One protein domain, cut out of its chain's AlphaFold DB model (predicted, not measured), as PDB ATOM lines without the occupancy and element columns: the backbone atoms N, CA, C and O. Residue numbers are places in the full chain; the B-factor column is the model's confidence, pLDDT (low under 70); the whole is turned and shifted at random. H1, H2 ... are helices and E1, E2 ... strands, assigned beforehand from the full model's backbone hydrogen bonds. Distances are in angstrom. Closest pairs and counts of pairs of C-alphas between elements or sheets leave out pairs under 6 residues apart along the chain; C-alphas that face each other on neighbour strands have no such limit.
ATOM      1  N   TYR A 146      40.268 -25.484 -28.408       93.31
ATOM      2  CA  TYR A 146      40.922 -26.639 -29.012       93.31
ATOM      3  C   TYR A 146      41.631 -26.275 -30.314       93.31
ATOM      4  O   TYR A 146      41.061 -25.663 -31.209       93.31
ATOM      5  N   ASN A 147      42.858 -26.771 -30.469       92.06
ATOM      6  CA  ASN A 147      43.546 -26.778 -31.753       92.06
ATOM      7  C   ASN A 147      43.373 -28.150 -32.422       92.06
ATOM      8  O   ASN A 147      43.896 -29.150 -31.924       92.06
ATOM      9  N   LEU A 148      42.668 -28.193 -33.557       92.06
ATOM     10  CA  LEU A 148      42.392 -29.429 -34.293       92.06
ATOM     11  C   LEU A 148      43.643 -30.134 -34.827       92.06
ATOM     12  O   LEU A 148      43.588 -31.342 -35.045       92.06
ATOM     13  N   ASP A 149      44.768 -29.440 -35.005       90.44
ATOM     14  CA  ASP A 149      46.027 -30.084 -35.408       90.44
ATOM     15  C   ASP A 149      46.548 -31.073 -34.358       90.44
ATOM     16  O   ASP A 149      47.252 -32.024 -34.699       90.44
ATOM     17  N   ASN A 150      46.142 -30.891 -33.099       93.31
ATOM     18  CA  ASN A 150      46.486 -31.763 -31.980       93.31
ATOM     19  C   ASN A 150      45.391 -32.800 -31.676       93.31
ATOM     20  O   ASN A 150      45.447 -33.469 -30.644       93.31
ATOM     21  N   VAL A 151      44.376 -32.918 -32.537       93.62
ATOM     22  CA  VAL A 151      43.235 -33.813 -32.341       93.62
ATOM     23  C   VAL A 151      43.252 -34.909 -33.397       93.62
ATOM     24  O   VAL A 151      43.208 -34.657 -34.598       93.62
ATOM     25  N   ASP A 152      43.258 -36.159 -32.943       93.38
ATOM     26  CA  ASP A 152      43.271 -37.326 -33.829       93.38
ATOM     27  C   ASP A 152      41.901 -37.586 -34.454       93.38
ATOM     28  O   ASP A 152      41.770 -37.858 -35.652       93.38
ATOM     29  N   SER A 153      40.867 -37.496 -33.624       94.00
ATOM     30  CA  SER A 153      39.492 -37.784 -33.996       94.00
ATOM     31  C   SER A 153      38.509 -37.035 -33.116       94.00
ATOM     32  O   SER A 153      38.768 -36.823 -31.933       94.00
ATOM     33  N   ILE A 154      37.344 -36.727 -33.677       94.00
ATOM     34  CA  ILE A 154      36.203 -36.183 -32.944       94.00
ATOM     35  C   ILE A 154      35.042 -37.156 -33.085       94.00
ATOM     36  O   ILE A 154      34.688 -37.538 -34.198       94.00
ATOM     37  N   SER A 155      34.423 -37.514 -31.965       93.44
ATOM     38  CA  SER A 155      33.214 -38.334 -31.935       93.44
ATOM     39  C   SER A 155      32.122 -37.616 -31.155       93.44
ATOM     40  O   SER A 155      32.359 -37.135 -30.049       93.44
ATOM     41  N   TYR A 156      30.916 -37.564 -31.714       91.81
ATOM     42  CA  TYR A 156      29.754 -36.966 -31.060       91.81
ATOM     43  C   TYR A 156      28.485 -37.772 -31.336       91.81
ATOM     44  O   TYR A 156      28.354 -38.437 -32.365       91.81
ATOM     45  N   ALA A 157      27.531 -37.698 -30.408       91.38
ATOM     46  CA  ALA A 157      26.196 -38.261 -30.568       91.38
ATOM     47  C   ALA A 157      25.211 -37.137 -30.901       91.38
ATOM     48  O   ALA A 157      24.874 -36.315 -30.046       91.38
ATOM     49  N   LEU A 158      24.743 -37.092 -32.149       90.81
ATOM     50  CA  LEU A 158      23.699 -36.157 -32.543       90.81
ATOM     51  C   LEU A 158      22.345 -36.754 -32.214       90.81
ATOM     52  O   LEU A 158      21.995 -37.805 -32.747       90.81
ATOM     53  N   ALA A 159      21.562 -36.053 -31.400       90.00
ATOM     54  CA  ALA A 159      20.289 -36.563 -30.941       90.00
ATOM     55  C   ALA A 159      19.146 -35.571 -31.180       90.00
ATOM     56  O   ALA A 159      19.157 -34.464 -30.646       90.00
ATOM     57  N   VAL A 160      18.140 -35.995 -31.939       88.38
ATOM     58  CA  VAL A 160      17.048 -35.148 -32.429       88.38
ATOM     59  C   VAL A 160      15.709 -35.724 -31.994       88.38
ATOM     60  O   VAL A 160      15.439 -36.912 -32.180       88.38
ATOM     61  N   ASN A 161      14.859 -34.875 -31.419       88.25
ATOM     62  CA  ASN A 161      13.467 -35.219 -31.155       88.25
ATOM     63  C   ASN A 161      12.673 -35.106 -32.459       88.25
ATOM     64  O   ASN A 161      12.652 -34.054 -33.097       88.25
ATOM     65  N   VAL A 162      12.029 -36.199 -32.849       85.75
ATOM     66  CA  VAL A 162      11.128 -36.263 -33.991       85.75
ATOM     67  C   VAL A 162       9.690 -36.255 -33.489       85.75
ATOM     68  O   VAL A 162       9.273 -37.123 -32.721       85.75
ATOM     69  N   ASP A 163       8.927 -35.271 -33.955       75.06
ATOM     70  CA  ASP A 163       7.531 -35.081 -33.573       75.06
ATOM     71  C   ASP A 163       6.612 -35.095 -34.796       75.06
ATOM     72  O   ASP A 163       6.961 -34.639 -35.897       75.06
ATOM     73  N   ASP A 211       8.382 -49.510 -35.254       91.56
ATOM     74  CA  ASP A 211       7.732 -50.762 -35.644       91.56
ATOM     75  C   ASP A 211       8.783 -51.838 -35.928       91.56
ATOM     76  O   ASP A 211       9.555 -51.742 -36.883       91.56
ATOM     77  N   ARG A 212       8.788 -52.896 -35.114       88.44
ATOM     78  CA  ARG A 212       9.776 -53.980 -35.168       88.44
ATOM     79  C   ARG A 212       9.881 -54.614 -36.549       88.44
ATOM     80  O   ARG A 212      10.985 -54.897 -37.004       88.44
ATOM     81  N   ASN A 213       8.747 -54.867 -37.198       89.25
ATOM     82  CA  ASN A 213       8.725 -55.567 -38.480       89.25
ATOM     83  C   ASN A 213       9.255 -54.674 -39.597       89.25
ATOM     84  O   ASN A 213       9.852 -55.167 -40.548       89.25
ATOM     85  N   ARG A 214       9.053 -53.359 -39.482       92.00
ATOM     86  CA  ARG A 214       9.594 -52.394 -40.440       92.00
ATOM     87  C   ARG A 214      11.082 -52.170 -40.219       92.00
ATOM     88  O   ARG A 214      11.827 -52.217 -41.186       92.00
ATOM     89  N   ILE A 215      11.510 -52.045 -38.965       91.81
ATOM     90  CA  ILE A 215      12.927 -51.973 -38.590       91.81
ATOM     91  C   ILE A 215      13.685 -53.218 -39.050       91.81
ATOM     92  O   ILE A 215      14.766 -53.097 -39.609       91.81
ATOM     93  N   ALA A 216      13.105 -54.411 -38.908       90.88
ATOM     94  CA  ALA A 216      13.735 -55.644 -39.373       90.88
ATOM     95  C   ALA A 216      14.008 -55.667 -40.890       90.88
ATOM     96  O   ALA A 216      14.862 -56.429 -41.320       90.88
ATOM     97  N   ARG A 217      13.315 -54.848 -41.696       91.88
ATOM     98  CA  ARG A 217      13.584 -54.696 -43.139       91.88
ATOM     99  C   ARG A 217      14.706 -53.702 -43.449       91.88
ATOM    100  O   ARG A 217      15.192 -53.676 -44.575       91.88
ATOM    101  N   GLU A 218      15.108 -52.897 -42.470       92.06
ATOM    102  CA  GLU A 218      16.224 -51.953 -42.582       92.06
ATOM    103  C   GLU A 218      17.575 -52.583 -42.218       92.06
ATOM    104  O   GLU A 218      18.606 -51.944 -42.407       92.06
ATOM    105  N   TYR A 219      17.582 -53.830 -41.738       90.44
ATOM    106  CA  TYR A 219      18.785 -54.580 -41.378       90.44
ATOM    107  C   TYR A 219      18.865 -55.905 -42.139       90.44
ATOM    108  O   TYR A 219      17.847 -56.457 -42.553       90.44
ATOM    109  N   VAL A 220      20.086 -56.412 -42.333       85.88
ATOM    110  CA  VAL A 220      20.320 -57.683 -43.038       85.88
ATOM    111  C   VAL A 220      19.956 -58.854 -42.130       85.88
ATOM    112  O   VAL A 220      19.297 -59.800 -42.560       85.88
ATOM    113  N   SER A 221      20.359 -58.775 -40.862       85.81
ATOM    114  CA  SER A 221      20.112 -59.794 -39.853       85.81
ATOM    115  C   SER A 221      19.315 -59.242 -38.676       85.81
ATOM    116  O   SER A 221      19.430 -58.083 -38.281       85.81
ATOM    117  N   LYS A 222      18.544 -60.124 -38.030       76.25
ATOM    118  CA  LYS A 222      17.860 -59.819 -36.763       76.25
ATOM    119  C   LYS A 222      18.831 -59.554 -35.604       76.25
ATOM    120  O   LYS A 222      18.384 -59.038 -34.587       76.25
ATOM    121  N   GLY A 223      20.106 -59.927 -35.741       80.94
ATOM    122  CA  GLY A 223      21.158 -59.644 -34.759       80.94
ATOM    123  C   GLY A 223      21.778 -58.248 -34.881       80.94
ATOM    124  O   GLY A 223      22.503 -57.840 -33.983       80.94
ATOM    125  N   ASP A 224      21.481 -57.500 -35.948       86.75
ATOM    126  CA  ASP A 224      22.104 -56.188 -36.197       86.75
ATOM    127  C   ASP A 224      21.512 -55.063 -35.330       86.75
ATOM    128  O   ASP A 224      22.052 -53.954 -35.269       86.75
ATOM    129  N   PHE A 225      20.393 -55.337 -34.654       89.50
ATOM    130  CA  PHE A 225      19.722 -54.402 -33.764       89.50
ATOM    131  C   PHE A 225      19.164 -55.112 -32.530       89.50
ATOM    132  O   PHE A 225      18.694 -56.247 -32.588       89.50
ATOM    133  N   THR A 226      19.151 -54.399 -31.408       86.75
ATOM    134  CA  THR A 226      18.505 -54.829 -30.168       86.75
ATOM    135  C   THR A 226      17.227 -54.031 -29.965       86.75
ATOM    136  O   THR A 226      17.215 -52.804 -30.047       86.75
ATOM    137  N   PHE A 227      16.125 -54.729 -29.706       84.88
ATOM    138  CA  PHE A 227      14.794 -54.139 -29.584       84.88
ATOM    139  C   PHE A 227      14.334 -54.209 -28.124       84.88
ATOM    140  O   PHE A 227      14.175 -55.301 -27.581       84.88
ATOM    141  N   TYR A 228      14.101 -53.061 -27.484       76.94
ATOM    142  CA  TYR A 228      13.878 -52.987 -26.035       76.94
ATOM    143  C   TYR A 228      12.423 -52.756 -25.686       76.94
ATOM    144  O   TYR A 228      11.888 -51.692 -26.013       76.94
ATOM    145  N   PRO A 229      11.794 -53.663 -24.932       66.56
ATOM    146  CA  PRO A 229      10.446 -53.454 -24.469       66.56
ATOM    147  C   PRO A 229      10.155 -52.124 -23.777       66.56
ATOM    148  O   PRO A 229      10.883 -51.645 -22.913       66.56
ATOM    149  N   LEU A 230       9.027 -51.547 -24.177       73.88
ATOM    150  CA  LEU A 230       8.214 -50.608 -23.420       73.88
ATOM    151  C   LEU A 230       6.836 -51.248 -23.274       73.88
ATOM    152  O   LEU A 230       6.155 -51.473 -24.276       73.88
ATOM    153  N   ARG A 231       6.434 -51.571 -22.042       76.56
ATOM    154  CA  ARG A 231       5.308 -52.469 -21.725       76.56
ATOM    155  C   ARG A 231       5.499 -53.893 -22.258       76.56
ATOM    156  O   ARG A 231       6.528 -54.246 -22.833       76.56
ATOM    157  N   PHE A 232       4.448 -54.702 -22.185       76.44
ATOM    158  CA  PHE A 232       4.397 -56.053 -22.752       76.44
ATOM    159  C   PHE A 232       4.154 -56.098 -24.277       76.44
ATOM    160  O   PHE A 232       4.029 -57.171 -24.853       76.44
ATOM    161  N   TYR A 233       4.156 -54.952 -24.968       75.25
ATOM    162  CA  TYR A 233       3.786 -54.880 -26.385       75.25
ATOM    163  C   TYR A 233       4.943 -55.132 -27.370       75.25
ATOM    164  O   TYR A 233       5.805 -54.275 -27.543       75.25
ATOM    165  N   LEU A 234       4.962 -56.267 -28.075       73.75
ATOM    166  CA  LEU A 234       6.126 -56.708 -28.862       73.75
ATOM    167  C   LEU A 234       6.406 -55.976 -30.181       73.75
ATOM    168  O   LEU A 234       7.555 -55.991 -30.627       73.75
ATOM    169  N   ALA A 235       5.401 -55.378 -30.822       81.69
ATOM    170  CA  ALA A 235       5.569 -54.852 -32.180       81.69
ATOM    171  C   ALA A 235       6.054 -53.393 -32.243       81.69
ATOM    172  O   ALA A 235       6.655 -53.023 -33.245       81.69
ATOM    173  N   TYR A 236       5.873 -52.587 -31.189       86.69
ATOM    174  CA  TYR A 236       6.240 -51.162 -31.185       86.69
ATOM    175  C   TYR A 236       7.089 -50.802 -29.967       86.69
ATOM    176  O   TYR A 236       6.593 -50.914 -28.842       86.69
ATOM    177  N   ARG A 237       8.362 -50.417 -30.151       82.31
ATOM    178  CA  ARG A 237       9.300 -50.209 -29.029       82.31
ATOM    179  C   ARG A 237      10.473 -49.260 -29.358       82.31
ATOM    180  O   ARG A 237      10.499 -48.632 -30.413       82.31
ATOM    181  N   ASN A 238      11.415 -49.142 -28.418       89.31
ATOM    182  CA  ASN A 238      12.724 -48.511 -28.617       89.31
ATOM    183  C   ASN A 238      13.704 -49.529 -29.217       89.31
ATOM    184  O   ASN A 238      13.526 -50.734 -29.021       89.31
ATOM    185  N   PHE A 239      14.773 -49.071 -29.864       90.56
ATOM    186  CA  PHE A 239      15.830 -49.960 -30.344       90.56
ATOM    187  C   PHE A 239      17.197 -49.284 -30.393       90.56
ATOM    188  O   PHE A 239      17.294 -48.057 -30.412       90.56
ATOM    189  N   THR A 240      18.238 -50.107 -30.421       92.56
ATOM    190  CA  THR A 240      19.626 -49.705 -30.656       92.56
ATOM    191  C   THR A 240      20.231 -50.613 -31.719       92.56
ATOM    192  O   THR A 240      19.759 -51.730 -31.934       92.56
ATOM    193  N   SER A 241      21.271 -50.152 -32.392       93.94
ATOM    194  CA  SER A 241      22.007 -50.906 -33.404       93.94
ATOM    195  C   SER A 241      23.440 -50.396 -33.483       93.94
ATOM    196  O   SER A 241      23.729 -49.243 -33.173       93.94
ATOM    197  N   HIS A 242      24.360 -51.248 -33.931       91.44
ATOM    198  CA  HIS A 242      25.758 -50.845 -34.137       91.44
ATOM    199  C   HIS A 242      25.977 -50.060 -35.437       91.44
ATOM    200  O   HIS A 242      27.084 -49.592 -35.692       91.44
ATOM    201  N   LYS A 243      24.934 -49.945 -36.265       91.00
ATOM    202  CA  LYS A 243      24.945 -49.279 -37.567       91.00
ATOM    203  C   LYS A 243      23.647 -48.488 -37.767       91.00
ATOM    204  O   LYS A 243      22.620 -48.897 -37.215       91.00
ATOM    205  N   PRO A 244      23.662 -47.415 -38.571       92.19
ATOM    206  CA  PRO A 244      22.458 -46.685 -38.960       92.19
ATOM    207  C   PRO A 244      21.443 -47.560 -39.708       92.19
ATOM    208  O   PRO A 244      21.789 -48.573 -40.318       92.19
ATOM    209  N   LEU A 245      20.185 -47.108 -39.717       91.44
ATOM    210  CA  LEU A 245      19.129 -47.673 -40.565       91.44
ATOM    211  C   LEU A 245      19.501 -47.540 -42.041       91.44
ATOM    212  O   LEU A 245      20.094 -46.539 -42.438       91.44
ATOM    213  N   ARG A 246      19.102 -48.504 -42.875       90.31
ATOM    214  CA  ARG A 246      19.484 -48.532 -44.291       90.31
ATOM    215  C   ARG A 246      19.046 -47.289 -45.069       90.31
ATOM    216  O   ARG A 246      19.866 -46.802 -45.840       90.31
ATOM    217  N   PHE A 247      17.832 -46.764 -44.874       87.81
ATOM    218  CA  PHE A 247      17.424 -45.503 -45.527       87.81
ATOM    219  C   PHE A 247      18.328 -44.320 -45.137       87.81
ATOM    220  O   PHE A 247      18.644 -43.471 -45.956       87.81
ATOM    221  N   LEU A 248      18.799 -44.273 -43.888       90.50
ATOM    222  CA  LEU A 248      19.713 -43.226 -43.438       90.50
ATOM    223  C   LEU A 248      21.117 -43.469 -44.019       90.50
ATOM    224  O   LEU A 248      21.747 -42.548 -44.527       90.50
ATOM    225  N   ALA A 249      21.577 -44.721 -43.986       90.31
ATOM    226  CA  ALA A 249      22.900 -45.142 -44.426       90.31
ATOM    227  C   ALA A 249      23.130 -44.971 -45.936       90.31
ATOM    228  O   ALA A 249      24.181 -44.476 -46.327       90.31
ATOM    229  N   ARG A 250      22.181 -45.411 -46.773       86.31
ATOM    230  CA  ARG A 250      22.321 -45.425 -48.240       86.31
ATOM    231  C   ARG A 250      22.069 -44.077 -48.889       86.31
ATOM    232  O   ARG A 250      22.653 -43.817 -49.932       86.31
ATOM    233  N   ASP A 251      21.212 -43.270 -48.281       84.25
ATOM    234  CA  ASP A 251      20.806 -42.005 -48.869       84.25
ATOM    235  C   ASP A 251      21.657 -40.898 -48.237       84.25
ATOM    236  O   ASP A 251      22.757 -40.596 -48.700       84.25
ATOM    237  N   GLN A 252      21.212 -40.348 -47.106       89.75
ATOM    238  CA  GLN A 252      21.834 -39.166 -46.515       89.75
ATOM    239  C   GLN A 252      23.291 -39.390 -46.087       89.75
ATOM    240  O   GLN A 252      24.146 -38.568 -46.400       89.75
ATOM    241  N   LEU A 253      23.603 -40.473 -45.366       92.62
ATOM    242  CA  LEU A 253      24.951 -40.672 -44.815       92.62
ATOM    243  C   LEU A 253      25.986 -41.031 -45.883       92.62
ATOM    244  O   LEU A 253      27.135 -40.615 -45.757       92.62
ATOM    245  N   ALA A 254      25.589 -41.763 -46.928       92.38
ATOM    246  CA  ALA A 254      26.461 -42.052 -48.061       92.38
ATOM    247  C   ALA A 254      26.834 -40.762 -48.799       92.38
ATOM    248  O   ALA A 254      28.016 -40.493 -48.972       92.38
ATOM    249  N   ILE A 255      25.850 -39.907 -49.110       92.38
ATOM    250  CA  ILE A 255      26.091 -38.605 -49.754       92.38
ATOM    251  C   ILE A 255      27.032 -37.742 -48.905       92.38
ATOM    252  O   ILE A 255      27.971 -37.141 -49.421       92.38
ATOM    253  N   ILE A 256      26.810 -37.697 -47.588       93.12
ATOM    254  CA  ILE A 256      27.680 -36.963 -46.661       93.12
ATOM    255  C   ILE A 256      29.112 -37.516 -46.696       93.12
ATOM    256  O   ILE A 256      30.073 -36.746 -46.755       93.12
ATOM    257  N   LYS A 257      29.261 -38.844 -46.665       94.25
ATOM    258  CA  LYS A 257      30.561 -39.521 -46.701       94.25
ATOM    259  C   LYS A 257      31.298 -39.273 -48.018       94.25
ATOM    260  O   LYS A 257      32.483 -38.952 -47.981       94.25
ATOM    261  N   ASP A 258      30.601 -39.349 -49.146       93.81
ATOM    262  CA  ASP A 258      31.169 -39.128 -50.476       93.81
ATOM    263  C   ASP A 258      31.604 -37.673 -50.662       93.81
ATOM    264  O   ASP A 258      32.726 -37.421 -51.099       93.81
ATOM    265  N   ASN A 259      30.777 -36.712 -50.238       92.94
ATOM    266  CA  ASN A 259      31.130 -35.293 -50.272       92.94
ATOM    267  C   ASN A 259      32.365 -35.001 -49.412       92.94
ATOM    268  O   ASN A 259      33.285 -34.318 -49.856       92.94
ATOM    269  N   MET A 260      32.422 -35.548 -48.195       92.50
ATOM    270  CA  MET A 260      33.580 -35.371 -47.316       92.50
ATOM    271  C   MET A 260      34.839 -36.030 -47.865       92.50
ATOM    272  O   MET A 260      35.918 -35.451 -47.760       92.50
ATOM    273  N   SER A 261      34.707 -37.208 -48.469       94.44
ATOM    274  CA  SER A 261      35.810 -37.883 -49.147       94.44
ATOM    275  C   SER A 261      36.326 -37.038 -50.311       94.44
ATOM    276  O   SER A 261      37.521 -36.749 -50.383       94.44
ATOM    277  N   PHE A 262      35.430 -36.542 -51.168       94.06
ATOM    278  CA  PHE A 262      35.768 -35.685 -52.303       94.06
ATOM    279  C   PHE A 262      36.501 -34.406 -51.875       94.06
ATOM    280  O   PHE A 262      37.571 -34.109 -52.403       94.06
ATOM    281  N   LEU A 263      35.987 -33.696 -50.864       92.31
ATOM    282  CA  LEU A 263      36.600 -32.472 -50.328       92.31
ATOM    283  C   LEU A 263      37.971 -32.703 -49.670       92.31
ATOM    284  O   LEU A 263      38.701 -31.746 -49.416       92.31
ATOM    285  N   ASN A 264      38.331 -33.958 -49.395       94.00
ATOM    286  CA  ASN A 264      39.576 -34.338 -48.739       94.00
ATOM    287  C   ASN A 264      40.360 -35.379 -49.554       94.00
ATOM    288  O   ASN A 264      40.900 -36.340 -49.005       94.00
ATOM    289  N   ASN A 265      40.440 -35.187 -50.873       94.38
ATOM    290  CA  ASN A 265      41.288 -35.975 -51.777       94.38
ATOM    291  C   ASN A 265      41.014 -37.493 -51.751       94.38
ATOM    292  O   ASN A 265      41.933 -38.304 -51.866       94.38
ATOM    293  N   GLY A 266      39.754 -37.891 -51.582       93.25
ATOM    294  CA  GLY A 266      39.337 -39.294 -51.544       93.25
ATOM    295  C   GLY A 266      39.564 -39.992 -50.197       93.25
ATOM    296  O   GLY A 266      39.473 -41.219 -50.117       93.25
ATOM    297  N   ALA A 267      39.903 -39.255 -49.134       92.69
ATOM    298  CA  ALA A 267      40.148 -39.843 -47.824       92.69
ATOM    299  C   ALA A 267      38.848 -40.295 -47.131       92.69
ATOM    300  O   ALA A 267      37.900 -39.530 -46.972       92.69
ATOM    301  N   ASP A 268      38.837 -41.527 -46.612       92.88
ATOM    302  CA  ASP A 268      37.740 -42.017 -45.770       92.88
ATOM    303  C   ASP A 268      37.814 -41.439 -44.343       92.88
ATOM    304  O   ASP A 268      38.517 -41.945 -43.466       92.88
ATOM    305  N   ILE A 269      37.119 -40.332 -44.114       93.62
ATOM    306  CA  ILE A 269      37.208 -39.569 -42.861       93.62
ATOM    307  C   ILE A 269      36.059 -39.871 -41.899       93.62
ATOM    308  O   ILE A 269      36.207 -39.656 -40.695       93.62
ATOM    309  N   LEU A 270      34.928 -40.358 -42.413       94.44
ATOM    310  CA  LEU A 270      33.690 -40.475 -41.652       94.44
ATOM    311  C   LEU A 270      33.313 -41.914 -41.340       94.44
ATOM    312  O   LEU A 270      33.264 -42.787 -42.214       94.44
ATOM    313  N   ASP A 271      32.923 -42.104 -40.084       93.19
ATOM    314  CA  ASP A 271      32.366 -43.346 -39.586       93.19
ATOM    315  C   ASP A 271      31.044 -43.097 -38.848       93.19
ATOM    316  O   ASP A 271      30.948 -42.275 -37.929       93.19
ATOM    317  N   PHE A 272      30.012 -43.827 -39.268       91.88
ATOM    318  CA  PHE A 272      28.665 -43.777 -38.713       91.88
ATOM    319  C   PHE A 272      28.378 -45.117 -38.054       91.88
ATOM    320  O   PHE A 272      28.009 -46.093 -38.712       91.88
ATOM    321  N   ARG A 273      28.583 -45.163 -36.739       84.44
ATOM    322  CA  ARG A 273      28.447 -46.389 -35.954       84.44
ATOM    323  C   ARG A 273      27.077 -46.446 -35.290       84.44
ATOM    324  O   ARG A 273      26.041 -46.406 -35.951       84.44
ATOM    325  N   TYR A 274      27.108 -46.546 -33.968       92.12
ATOM    326  CA  TYR A 274      25.983 -46.747 -33.089       92.12
ATOM    327  C   TYR A 274      24.821 -45.804 -33.411       92.12
ATOM    328  O   TYR A 274      24.996 -44.591 -33.566       92.12
ATOM    329  N   PHE A 275      23.634 -46.388 -33.493       93.94
ATOM    330  CA  PHE A 275      22.384 -45.682 -33.690       93.94
ATOM    331  C   PHE A 275      21.383 -46.144 -32.637       93.94
ATOM    332  O   PHE A 275      21.285 -47.332 -32.320       93.94
ATOM    333  N   GLN A 276      20.609 -45.209 -32.100       93.19
ATOM    334  CA  GLN A 276      19.523 -45.541 -31.194       93.19
ATOM    335  C   GLN A 276      18.293 -44.677 -31.415       93.19
ATOM    336  O   GLN A 276      18.362 -43.524 -31.830       93.19
ATOM    337  N   ALA A 277      17.143 -45.265 -31.116       91.38
ATOM    338  CA  ALA A 277      15.849 -44.640 -31.279       91.38
ATOM    339  C   ALA A 277      14.956 -44.979 -30.091       91.38
ATOM    340  O   ALA A 277      14.680 -46.155 -29.818       91.38
ATOM    341  N   TYR A 278      14.498 -43.962 -29.367       89.56
ATOM    342  CA  TYR A 278      13.758 -44.180 -28.133       89.56
ATOM    343  C   TYR A 278      12.754 -43.083 -27.804       89.56
ATOM    344  O   TYR A 278      12.979 -41.905 -28.040       89.56
ATOM    345  N   SER A 279      11.647 -43.461 -27.164       87.94
ATOM    346  CA  SER A 279      10.736 -42.485 -26.563       87.94
ATOM    347  C   SER A 279      11.351 -41.874 -25.300       87.94
ATOM    348  O   SER A 279      11.769 -42.598 -24.386       87.94
ATOM    349  N   ASN A 280      11.321 -40.542 -25.208       86.31
ATOM    350  CA  ASN A 280      11.762 -39.781 -24.037       86.31
ATOM    351  C   ASN A 280      10.892 -40.012 -22.797       86.31
ATOM    352  O   ASN A 280      11.295 -39.619 -21.703       86.31
ATOM    353  N   ILE A 281       9.763 -40.724 -22.916       85.50
ATOM    354  CA  ILE A 281       8.941 -41.080 -21.757       85.50
ATOM    355  C   ILE A 281       9.756 -41.800 -20.673       85.50
ATOM    356  O   ILE A 281       9.519 -41.576 -19.490       85.50
ATOM    357  N   LYS A 282      10.764 -42.613 -21.048       79.56
ATOM    358  CA  LYS A 282      11.649 -43.282 -20.076       79.56
ATOM    359  C   LYS A 282      12.402 -42.263 -19.209       79.56
ATOM    360  O   LYS A 282      12.414 -42.432 -17.993       79.56
ATOM    361  N   ILE A 353       2.728 -36.779 -19.824       90.50
ATOM    362  CA  ILE A 353       1.660 -36.635 -20.825       90.50
ATOM    363  C   ILE A 353       1.150 -35.193 -20.850       90.50
ATOM    364  O   ILE A 353       1.103 -34.590 -21.919       90.50
ATOM    365  N   ILE A 354       0.823 -34.634 -19.680       91.00
ATOM    366  CA  ILE A 354       0.324 -33.256 -19.543       91.00
ATOM    367  C   ILE A 354       1.359 -32.257 -20.073       91.00
ATOM    368  O   ILE A 354       1.033 -31.388 -20.876       91.00
ATOM    369  N   ALA A 355       2.627 -32.433 -19.695       90.00
ATOM    370  CA  ALA A 355       3.734 -31.587 -20.130       90.00
ATOM    371  C   ALA A 355       4.229 -31.887 -21.559       90.00
ATOM    372  O   ALA A 355       5.232 -31.315 -21.983       90.00
ATOM    373  N   LYS A 356       3.588 -32.812 -22.291       87.88
ATOM    374  CA  LYS A 356       3.991 -33.265 -23.637       87.88
ATOM    375  C   LYS A 356       5.451 -33.753 -23.737       87.88
ATOM    376  O   LYS A 356       6.068 -33.718 -24.798       87.88
ATOM    377  N   LYS A 357       6.015 -34.278 -22.645       88.12
ATOM    378  CA  LYS A 357       7.395 -34.795 -22.546       88.12
ATOM    379  C   LYS A 357       7.485 -36.268 -22.968       88.12
ATOM    380  O   LYS A 357       7.878 -37.131 -22.190       88.12
ATOM    381  N   TYR A 358       7.098 -36.580 -24.202       86.50
ATOM    382  CA  TYR A 358       7.122 -37.956 -24.733       86.50
ATOM    383  C   TYR A 358       7.593 -38.052 -26.189       86.50
ATOM    384  O   TYR A 358       7.325 -39.058 -26.855       86.50
ATOM    385  N   ALA A 359       8.316 -37.034 -26.662       88.50
ATOM    386  CA  ALA A 359       8.933 -37.020 -27.983       88.50
ATOM    387  C   ALA A 359       9.766 -38.285 -28.228       88.50
ATOM    388  O   ALA A 359      10.352 -38.864 -27.302       88.50
ATOM    389  N   PHE A 360       9.814 -38.720 -29.480       90.25
ATOM    390  CA  PHE A 360      10.651 -39.840 -29.878       90.25
ATOM    391  C   PHE A 360      11.986 -39.298 -30.366       90.25
ATOM    392  O   PHE A 360      12.019 -38.360 -31.149       90.25
ATOM    393  N   ARG A 361      13.092 -39.834 -29.864       90.69
ATOM    394  CA  ARG A 361      14.436 -39.318 -30.102       90.69
ATOM    395  C   ARG A 361      15.203 -40.295 -30.972       90.69
ATOM    396  O   ARG A 361      15.279 -41.475 -30.634       90.69
ATOM    397  N   PHE A 362      15.763 -39.802 -32.066       91.75
ATOM    398  CA  PHE A 362      16.814 -40.488 -32.807       91.75
ATOM    399  C   PHE A 362      18.164 -39.980 -32.363       91.75
ATOM    400  O   PHE A 362      18.310 -38.799 -32.067       91.75
ATOM    401  N   GLU A 363      19.141 -40.869 -32.336       93.75
ATOM    402  CA  GLU A 363      20.497 -40.546 -31.950       93.75
ATOM    403  C   GLU A 363      21.481 -41.313 -32.826       93.75
ATOM    404  O   GLU A 363      21.466 -42.545 -32.863       93.75
ATOM    405  N   GLN A 364      22.305 -40.565 -33.554       93.75
ATOM    406  CA  GLN A 364      23.336 -41.073 -34.450       93.75
ATOM    407  C   GLN A 364      24.703 -40.673 -33.907       93.75
ATOM    408  O   GLN A 364      24.985 -39.485 -33.744       93.75
ATOM    409  N   VAL A 365      25.571 -41.659 -33.685       94.19
ATOM    410  CA  VAL A 365      26.978 -41.403 -33.372       94.19
ATOM    411  C   VAL A 365      27.751 -41.186 -34.667       94.19
ATOM    412  O   VAL A 365      27.714 -42.029 -35.568       94.19
ATOM    413  N   VAL A 366      28.454 -40.061 -34.750       93.81
ATOM    414  CA  VAL A 366      29.320 -39.683 -35.869       93.81
ATOM    415  C   VAL A 366      30.746 -39.594 -35.351       93.81
ATOM    416  O   VAL A 366      30.983 -39.028 -34.285       93.81
ATOM    417  N   SER A 367      31.693 -40.172 -36.084       95.00
ATOM    418  CA  SER A 367      33.123 -40.049 -35.805       95.00
ATOM    419  C   SER A 367      33.860 -39.527 -37.030       95.00
ATOM    420  O   SER A 367      33.634 -39.995 -38.146       95.00
ATOM    421  N   ILE A 368      34.736 -38.554 -36.803       95.06
ATOM    422  CA  ILE A 368      35.521 -37.848 -37.812       95.06
ATOM    423  C   ILE A 368      36.993 -38.098 -37.511       95.06
ATOM    424  O   ILE A 368      37.462 -37.797 -36.414       95.06
ATOM    425  N   ASN A 369      37.733 -38.615 -38.486       95.06
ATOM    426  CA  ASN A 369      39.184 -38.723 -38.405       95.06
ATOM    427  C   ASN A 369      39.831 -37.393 -38.821       95.06
ATOM    428  O   ASN A 369      40.055 -37.133 -40.004       95.06
ATOM    429  N   VAL A 370      40.126 -36.548 -37.835       94.62
ATOM    430  CA  VAL A 370      40.649 -35.186 -38.033       94.62
ATOM    431  C   VAL A 370      42.057 -35.208 -38.638       94.62
ATOM    432  O   VAL A 370      42.392 -34.366 -39.476       94.62
ATOM    433  N   LYS A 371      42.859 -36.230 -38.317       92.44
ATOM    434  CA  LYS A 371      44.183 -36.451 -38.923       92.44
ATOM    435  C   LYS A 371      44.137 -36.628 -40.439       92.44
ATOM    436  O   LYS A 371      45.082 -36.240 -41.118       92.44
ATOM    437  N   ARG A 372      43.048 -37.190 -40.966       93.50
ATOM    438  CA  ARG A 372      42.857 -37.428 -42.405       93.50
ATOM    439  C   ARG A 372      42.244 -36.244 -43.154       93.50
ATOM    440  O   ARG A 372      42.192 -36.301 -44.379       93.50
ATOM    441  N   LEU A 373      41.793 -35.202 -42.453       94.25
ATOM    442  CA  LEU A 373      41.369 -33.959 -43.095       94.25
ATOM    443  C   LEU A 373      42.574 -33.274 -43.743       94.25
ATOM    444  O   LEU A 373      43.659 -33.224 -43.156       94.25
ATOM    445  N   VAL A 374      42.374 -32.718 -44.937       94.81
ATOM    446  CA  VAL A 374      43.387 -31.855 -45.557       94.81
ATOM    447  C   VAL A 374      43.509 -30.552 -44.753       94.81
ATOM    448  O   VAL A 374      42.512 -30.121 -44.169       94.81
ATOM    449  N   PRO A 375      44.679 -29.882 -44.728       91.81
ATOM    450  CA  PRO A 375      44.902 -28.726 -43.853       91.81
ATOM    451  C   PRO A 375      43.832 -27.629 -43.966       91.81
ATOM    452  O   PRO A 375      43.340 -27.148 -42.954       91.81
ATOM    453  N   GLY A 376      43.385 -27.299 -45.185       89.69
ATOM    454  CA  GLY A 376      42.342 -26.284 -45.404       89.69
ATOM    455  C   GLY A 376      40.930 -26.681 -44.948       89.69
ATOM    456  O   GLY A 376      40.067 -25.818 -44.843       89.69
ATOM    457  N   GLN A 377      40.684 -27.965 -44.676       90.38
ATOM    458  CA  GLN A 377      39.394 -28.491 -44.208       90.38
ATOM    459  C   GLN A 377      39.414 -28.850 -42.717       90.38
ATOM    460  O   GLN A 377      38.380 -29.236 -42.166       90.38
ATOM    461  N   ARG A 378      40.564 -28.730 -42.041       92.75
ATOM    462  CA  ARG A 378      40.717 -29.037 -40.616       92.75
ATOM    463  C   ARG A 378      40.236 -27.866 -39.752       92.75
ATOM    464  O   ARG A 378      41.005 -27.214 -39.059       92.75
ATOM    465  N   THR A 379      38.936 -27.604 -39.813       91.38
ATOM    466  CA  THR A 379      38.266 -26.516 -39.089       91.38
ATOM    467  C   THR A 379      37.057 -27.050 -38.326       91.38
ATOM    468  O   THR A 379      36.468 -28.073 -38.697       91.38
ATOM    469  N   PHE A 380      36.651 -26.362 -37.254       91.75
ATOM    470  CA  PHE A 380      35.420 -26.725 -36.547       91.75
ATOM    471  C   PHE A 380      34.182 -26.489 -37.411       91.75
ATOM    472  O   PHE A 380      33.211 -27.232 -37.285       91.75
ATOM    473  N   LEU A 381      34.241 -25.553 -38.362       89.12
ATOM    474  CA  LEU A 381      33.204 -25.365 -39.372       89.12
ATOM    475  C   LEU A 381      32.908 -26.658 -40.148       89.12
ATOM    476  O   LEU A 381      31.745 -27.025 -40.299       89.12
ATOM    477  N   THR A 382      33.939 -27.396 -40.571       89.50
ATOM    478  CA  THR A 382      33.781 -28.695 -41.248       89.50
ATOM    479  C   THR A 382      33.048 -29.710 -40.368       89.50
ATOM    480  O   THR A 382      32.161 -30.425 -40.839       89.50
ATOM    481  N   VAL A 383      33.372 -29.758 -39.072       88.94
ATOM    482  CA  VAL A 383      32.709 -30.643 -38.096       88.94
ATOM    483  C   VAL A 383      31.241 -30.246 -37.905       88.94
ATOM    484  O   VAL A 383      30.349 -31.094 -37.955       88.94
ATOM    485  N   LEU A 384      30.970 -28.953 -37.720       88.69
ATOM    486  CA  LEU A 384      29.628 -28.426 -37.472       88.69
ATOM    487  C   LEU A 384      28.723 -28.507 -38.707       88.69
ATOM    488  O   LEU A 384      27.519 -28.735 -38.575       88.69
ATOM    489  N   TYR A 385      29.281 -28.397 -39.912       86.81
ATOM    490  CA  TYR A 385      28.527 -28.537 -41.156       86.81
ATOM    491  C   TYR A 385      27.869 -29.922 -41.281       86.81
ATOM    492  O   TYR A 385      26.719 -30.040 -41.709       86.81
ATOM    493  N   LEU A 386      28.541 -30.978 -40.813       88.56
ATOM    494  CA  LEU A 386      27.978 -32.331 -40.762       88.56
ATOM    495  C   LEU A 386      26.807 -32.433 -39.783       88.56
ATOM    496  O   LEU A 386      25.781 -33.046 -40.090       88.56
ATOM    497  N   ILE A 387      26.940 -31.807 -38.611       87.75
ATOM    498  CA  ILE A 387      25.861 -31.715 -37.620       87.75
ATOM    499  C   ILE A 387      24.640 -31.043 -38.247       87.75
ATOM    500  O   ILE A 387      23.528 -31.565 -38.152       87.75
ATOM    501  N   PHE A 388      24.851 -29.928 -38.945       84.50
ATOM    502  CA  PHE A 388      23.792 -29.185 -39.615       84.50
ATOM    503  C   PHE A 388      23.038 -30.031 -40.643       84.50
ATOM    504  O   PHE A 388      21.805 -30.073 -40.622       84.50
ATOM    505  N   GLN A 389      23.758 -30.725 -41.527       86.44
ATOM    506  CA  GLN A 389      23.138 -31.542 -42.569       86.44
ATOM    507  C   GLN A 389      22.246 -32.639 -41.975       86.44
ATOM    508  O   GLN A 389      21.125 -32.848 -42.442       86.44
ATOM    509  N   LEU A 390      22.696 -33.285 -40.896       88.31
ATOM    510  CA  LEU A 390      21.911 -34.305 -40.203       88.31
ATOM    511  C   LEU A 390      20.704 -33.722 -39.463       88.31
ATOM    512  O   LEU A 390      19.615 -34.289 -39.543       88.31
ATOM    513  N   ILE A 391      20.856 -32.585 -38.772       85.12
ATOM    514  CA  ILE A 391      19.728 -31.893 -38.126       85.12
ATOM    515  C   ILE A 391      18.678 -31.526 -39.173       85.12
ATOM    516  O   ILE A 391      17.495 -31.819 -38.995       85.12
ATOM    517  N   ARG A 392      19.101 -30.933 -40.293       84.69
ATOM    518  CA  ARG A 392      18.207 -30.564 -41.391       84.69
ATOM    519  C   ARG A 392      17.472 -31.786 -41.933       84.69
ATOM    520  O   ARG A 392      16.255 -31.713 -42.087       84.69
ATOM    521  N   PHE A 393      18.179 -32.892 -42.167       87.31
ATOM    522  CA  PHE A 393      17.573 -34.151 -42.595       87.31
ATOM    523  C   PHE A 393      16.495 -34.615 -41.608       87.31
ATOM    524  O   PHE A 393      15.341 -34.792 -41.995       87.31
ATOM    525  N   PHE A 394      16.824 -34.739 -40.318       85.56
ATOM    526  CA  PHE A 394      15.870 -35.223 -39.317       85.56
ATOM    527  C   PHE A 394      14.679 -34.282 -39.104       85.56
ATOM    528  O   PHE A 394      13.608 -34.748 -38.732       85.56
ATOM    529  N   LEU A 395      14.828 -32.976 -39.329       82.62
ATOM    530  CA  LEU A 395      13.730 -32.022 -39.161       82.62
ATOM    531  C   LEU A 395      12.846 -31.886 -40.410       82.62
ATOM    532  O   LEU A 395      11.642 -31.645 -40.266       82.62
ATOM    533  N   ARG A 396      13.415 -32.032 -41.615       83.69
ATOM    534  CA  ARG A 396      12.711 -31.793 -42.889       83.69
ATOM    535  C   ARG A 396      12.216 -33.075 -43.559       83.69
ATOM    536  O   ARG A 396      11.082 -33.103 -44.028       83.69
ATOM    537  N   GLU A 397      12.987 -34.158 -43.522       85.12
ATOM    538  CA  GLU A 397      12.707 -35.385 -44.285       85.12
ATOM    539  C   GLU A 397      11.866 -36.401 -43.500       85.12
ATOM    540  O   GLU A 397      12.170 -37.595 -43.411       85.12
ATOM    541  N   LYS A 398      10.766 -35.924 -42.899       83.50
ATOM    542  CA  LYS A 398       9.960 -36.726 -41.962       83.50
ATOM    543  C   LYS A 398       9.411 -38.015 -42.571       83.50
ATOM    544  O   LYS A 398       9.299 -39.035 -41.896       83.50
ATOM    545  N   THR A 399       9.055 -37.977 -43.849       83.38
ATOM    546  CA  THR A 399       8.439 -39.098 -44.573       83.38
ATOM    547  C   THR A 399       9.347 -40.324 -44.646       83.38
ATOM    548  O   THR A 399       8.839 -41.445 -44.563       83.38
ATOM    549  N   LEU A 400      10.668 -40.131 -44.717       83.31
ATOM    550  CA  LEU A 400      11.642 -41.217 -44.854       83.31
ATOM    551  C   LEU A 400      11.668 -42.117 -43.620       83.31
ATOM    552  O   LEU A 400      11.610 -43.341 -43.726       83.31
ATOM    553  N   TYR A 401      11.667 -41.519 -42.430       84.75
ATOM    554  CA  TYR A 401      11.732 -42.284 -41.189       84.75
ATOM    555  C   TYR A 401      10.357 -42.597 -40.587       84.75
ATOM    556  O   TYR A 401      10.233 -43.543 -39.811       84.75
ATOM    557  N   LEU A 402       9.280 -41.910 -40.987       84.88
ATOM    558  CA  LEU A 402       7.915 -42.349 -40.652       84.88
ATOM    559  C   LEU A 402       7.548 -43.691 -41.295       84.88
ATOM    560  O   LEU A 402       6.654 -44.383 -40.807       84.88
ATOM    561  N   GLY A 403       8.290 -44.113 -42.319       86.88
ATOM    562  CA  GLY A 403       8.234 -45.469 -42.850       86.88
ATOM    563  C   GLY A 403       8.478 -46.542 -41.786       86.88
ATOM    564  O   GLY A 403       7.858 -47.597 -41.873       86.88
ATOM    565  N   VAL A 404       9.284 -46.279 -40.751       90.88
ATOM    566  CA  VAL A 404       9.619 -47.253 -39.693       90.88
ATOM    567  C   VAL A 404       8.992 -46.947 -38.331       90.88
ATOM    568  O   VAL A 404       9.106 -47.757 -37.409       90.88
ATOM    569  N   LEU A 405       8.313 -45.808 -38.193       91.44
ATOM    570  CA  LEU A 405       7.651 -45.398 -36.956       91.44
ATOM    571  C   LEU A 405       6.135 -45.609 -37.033       91.44
ATOM    572  O   LEU A 405       5.507 -45.516 -38.086       91.44
ATOM    573  N   ARG A 406       5.528 -45.863 -35.876       90.25
ATOM    574  CA  ARG A 406       4.084 -45.948 -35.686       90.25
ATOM    575  C   ARG A 406       3.616 -44.820 -34.778       90.25
ATOM    576  O   ARG A 406       4.232 -44.561 -33.748       90.25
ATOM    577  N   GLN A 407       2.509 -44.193 -35.163       89.69
ATOM    578  CA  GLN A 407       1.866 -43.106 -34.428       89.69
ATOM    579  C   GLN A 407       0.811 -43.630 -33.448       89.69
ATOM    580  O   GLN A 407       0.056 -44.554 -33.768       89.69
TER     581      GLN A 407
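AT A GLANCE: This is residues 146 to 163, 211 to 282 and 353 to 407 of the 628 residues of an uncharacterized protein of Metarhizium guizhouense (strain ARSEF 977) (UniProt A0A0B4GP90). A long, twisted five-stranded sheet has the long helix H3 over its strands E1 and E5, in two layers, that is, a helix on one face of a sheet. The long helix H2 lies side by side with H3, running the opposite way and only grazing the sheet, while the small H1, H4 and E6 gather at the end where E2 and E3 lie. The printed part has 145 residues, with named elements E1 H1 E2 E3 H2 E4 E5 H3 H4 E6 along the chain; the sheet's order is E1 E5 E4 E3 E2, all antiparallel. The class is mixed, helices and strands, and the whole is compact, with a radius of gyration of the C-alphas of 16.8 A and spans of 53 by 37 by 25 A.

HOW THE PARTS SIT: E1, residues 153 to 162, is an edge strand, antiparallel to E5, residues 360 to 369; N 158 and O 364 are 2.9 A apart, within hydrogen-bond range. E4, residues 270 to 279, is E5's other neighbour, with N 363 and O 276 at 2.8 A. E3, residues 236 to 241, follows, with N 241 and O 275 at 2.8 A, and forms a hairpin with the edge strand E2, residues 225 to 228, with N 226 and O 240 at 2.8 A. H3, residues 380 to 396, is on the sheet at a height of 9.1 A, over E5 and, only just, with 3 C-alphas, over E1; the closest C-alphas of H3 and E1, those of Phe 394 and Val 160, are 7.0 A apart. H2, residues 246 to 263, only grazes the sheet, with residues 248 to 261. With residues 252 to 256 alone it only just touches H3, with 3 pairs of C-alphas within 8 A, the closest being Ile 256 and Leu 386 at 7.5 A; the two run opposite ways at a shallow tilt of 27 degrees. H1, residues 212 to 215, is on the sheet but over none of its strands. H4, residues 398 to 402, is only just not on the sheet, with 4 pairs of C-alphas within 10 A. E6, residues 405 to 407, pairs with no named strand, and H1 is near it. Every O i to N i+4 pair is within hydrogen-bond range in H4, but 12 of 14 in H2 and 11 of 13 in H3; H1 is too short for one.

IN THESE COORDINATES: E1 begins at C-alpha 153 (39.492, -37.784, -33.996) and is 28.4 A long, E4 27.5 A and E5 29.8 A. H2 measures 24.2 A, with a kink of 33 degrees near residue 253, and H3 24.1 A. E6 ends at C-alpha 407 (1.866, -43.106, -34.428).

THE WHOLE: The two C-alphas farthest apart, those of Phe 232 and Gly 376, are 53.3 A apart. Residues 164 to 210 and 283 to 352 are not printed, with gaps of 15.8 A and 12.0 A between C-alphas. Of the links printed whole, none is long. The mean pLDDT of the printed part is 89.0, and residue 229 alone is under 70.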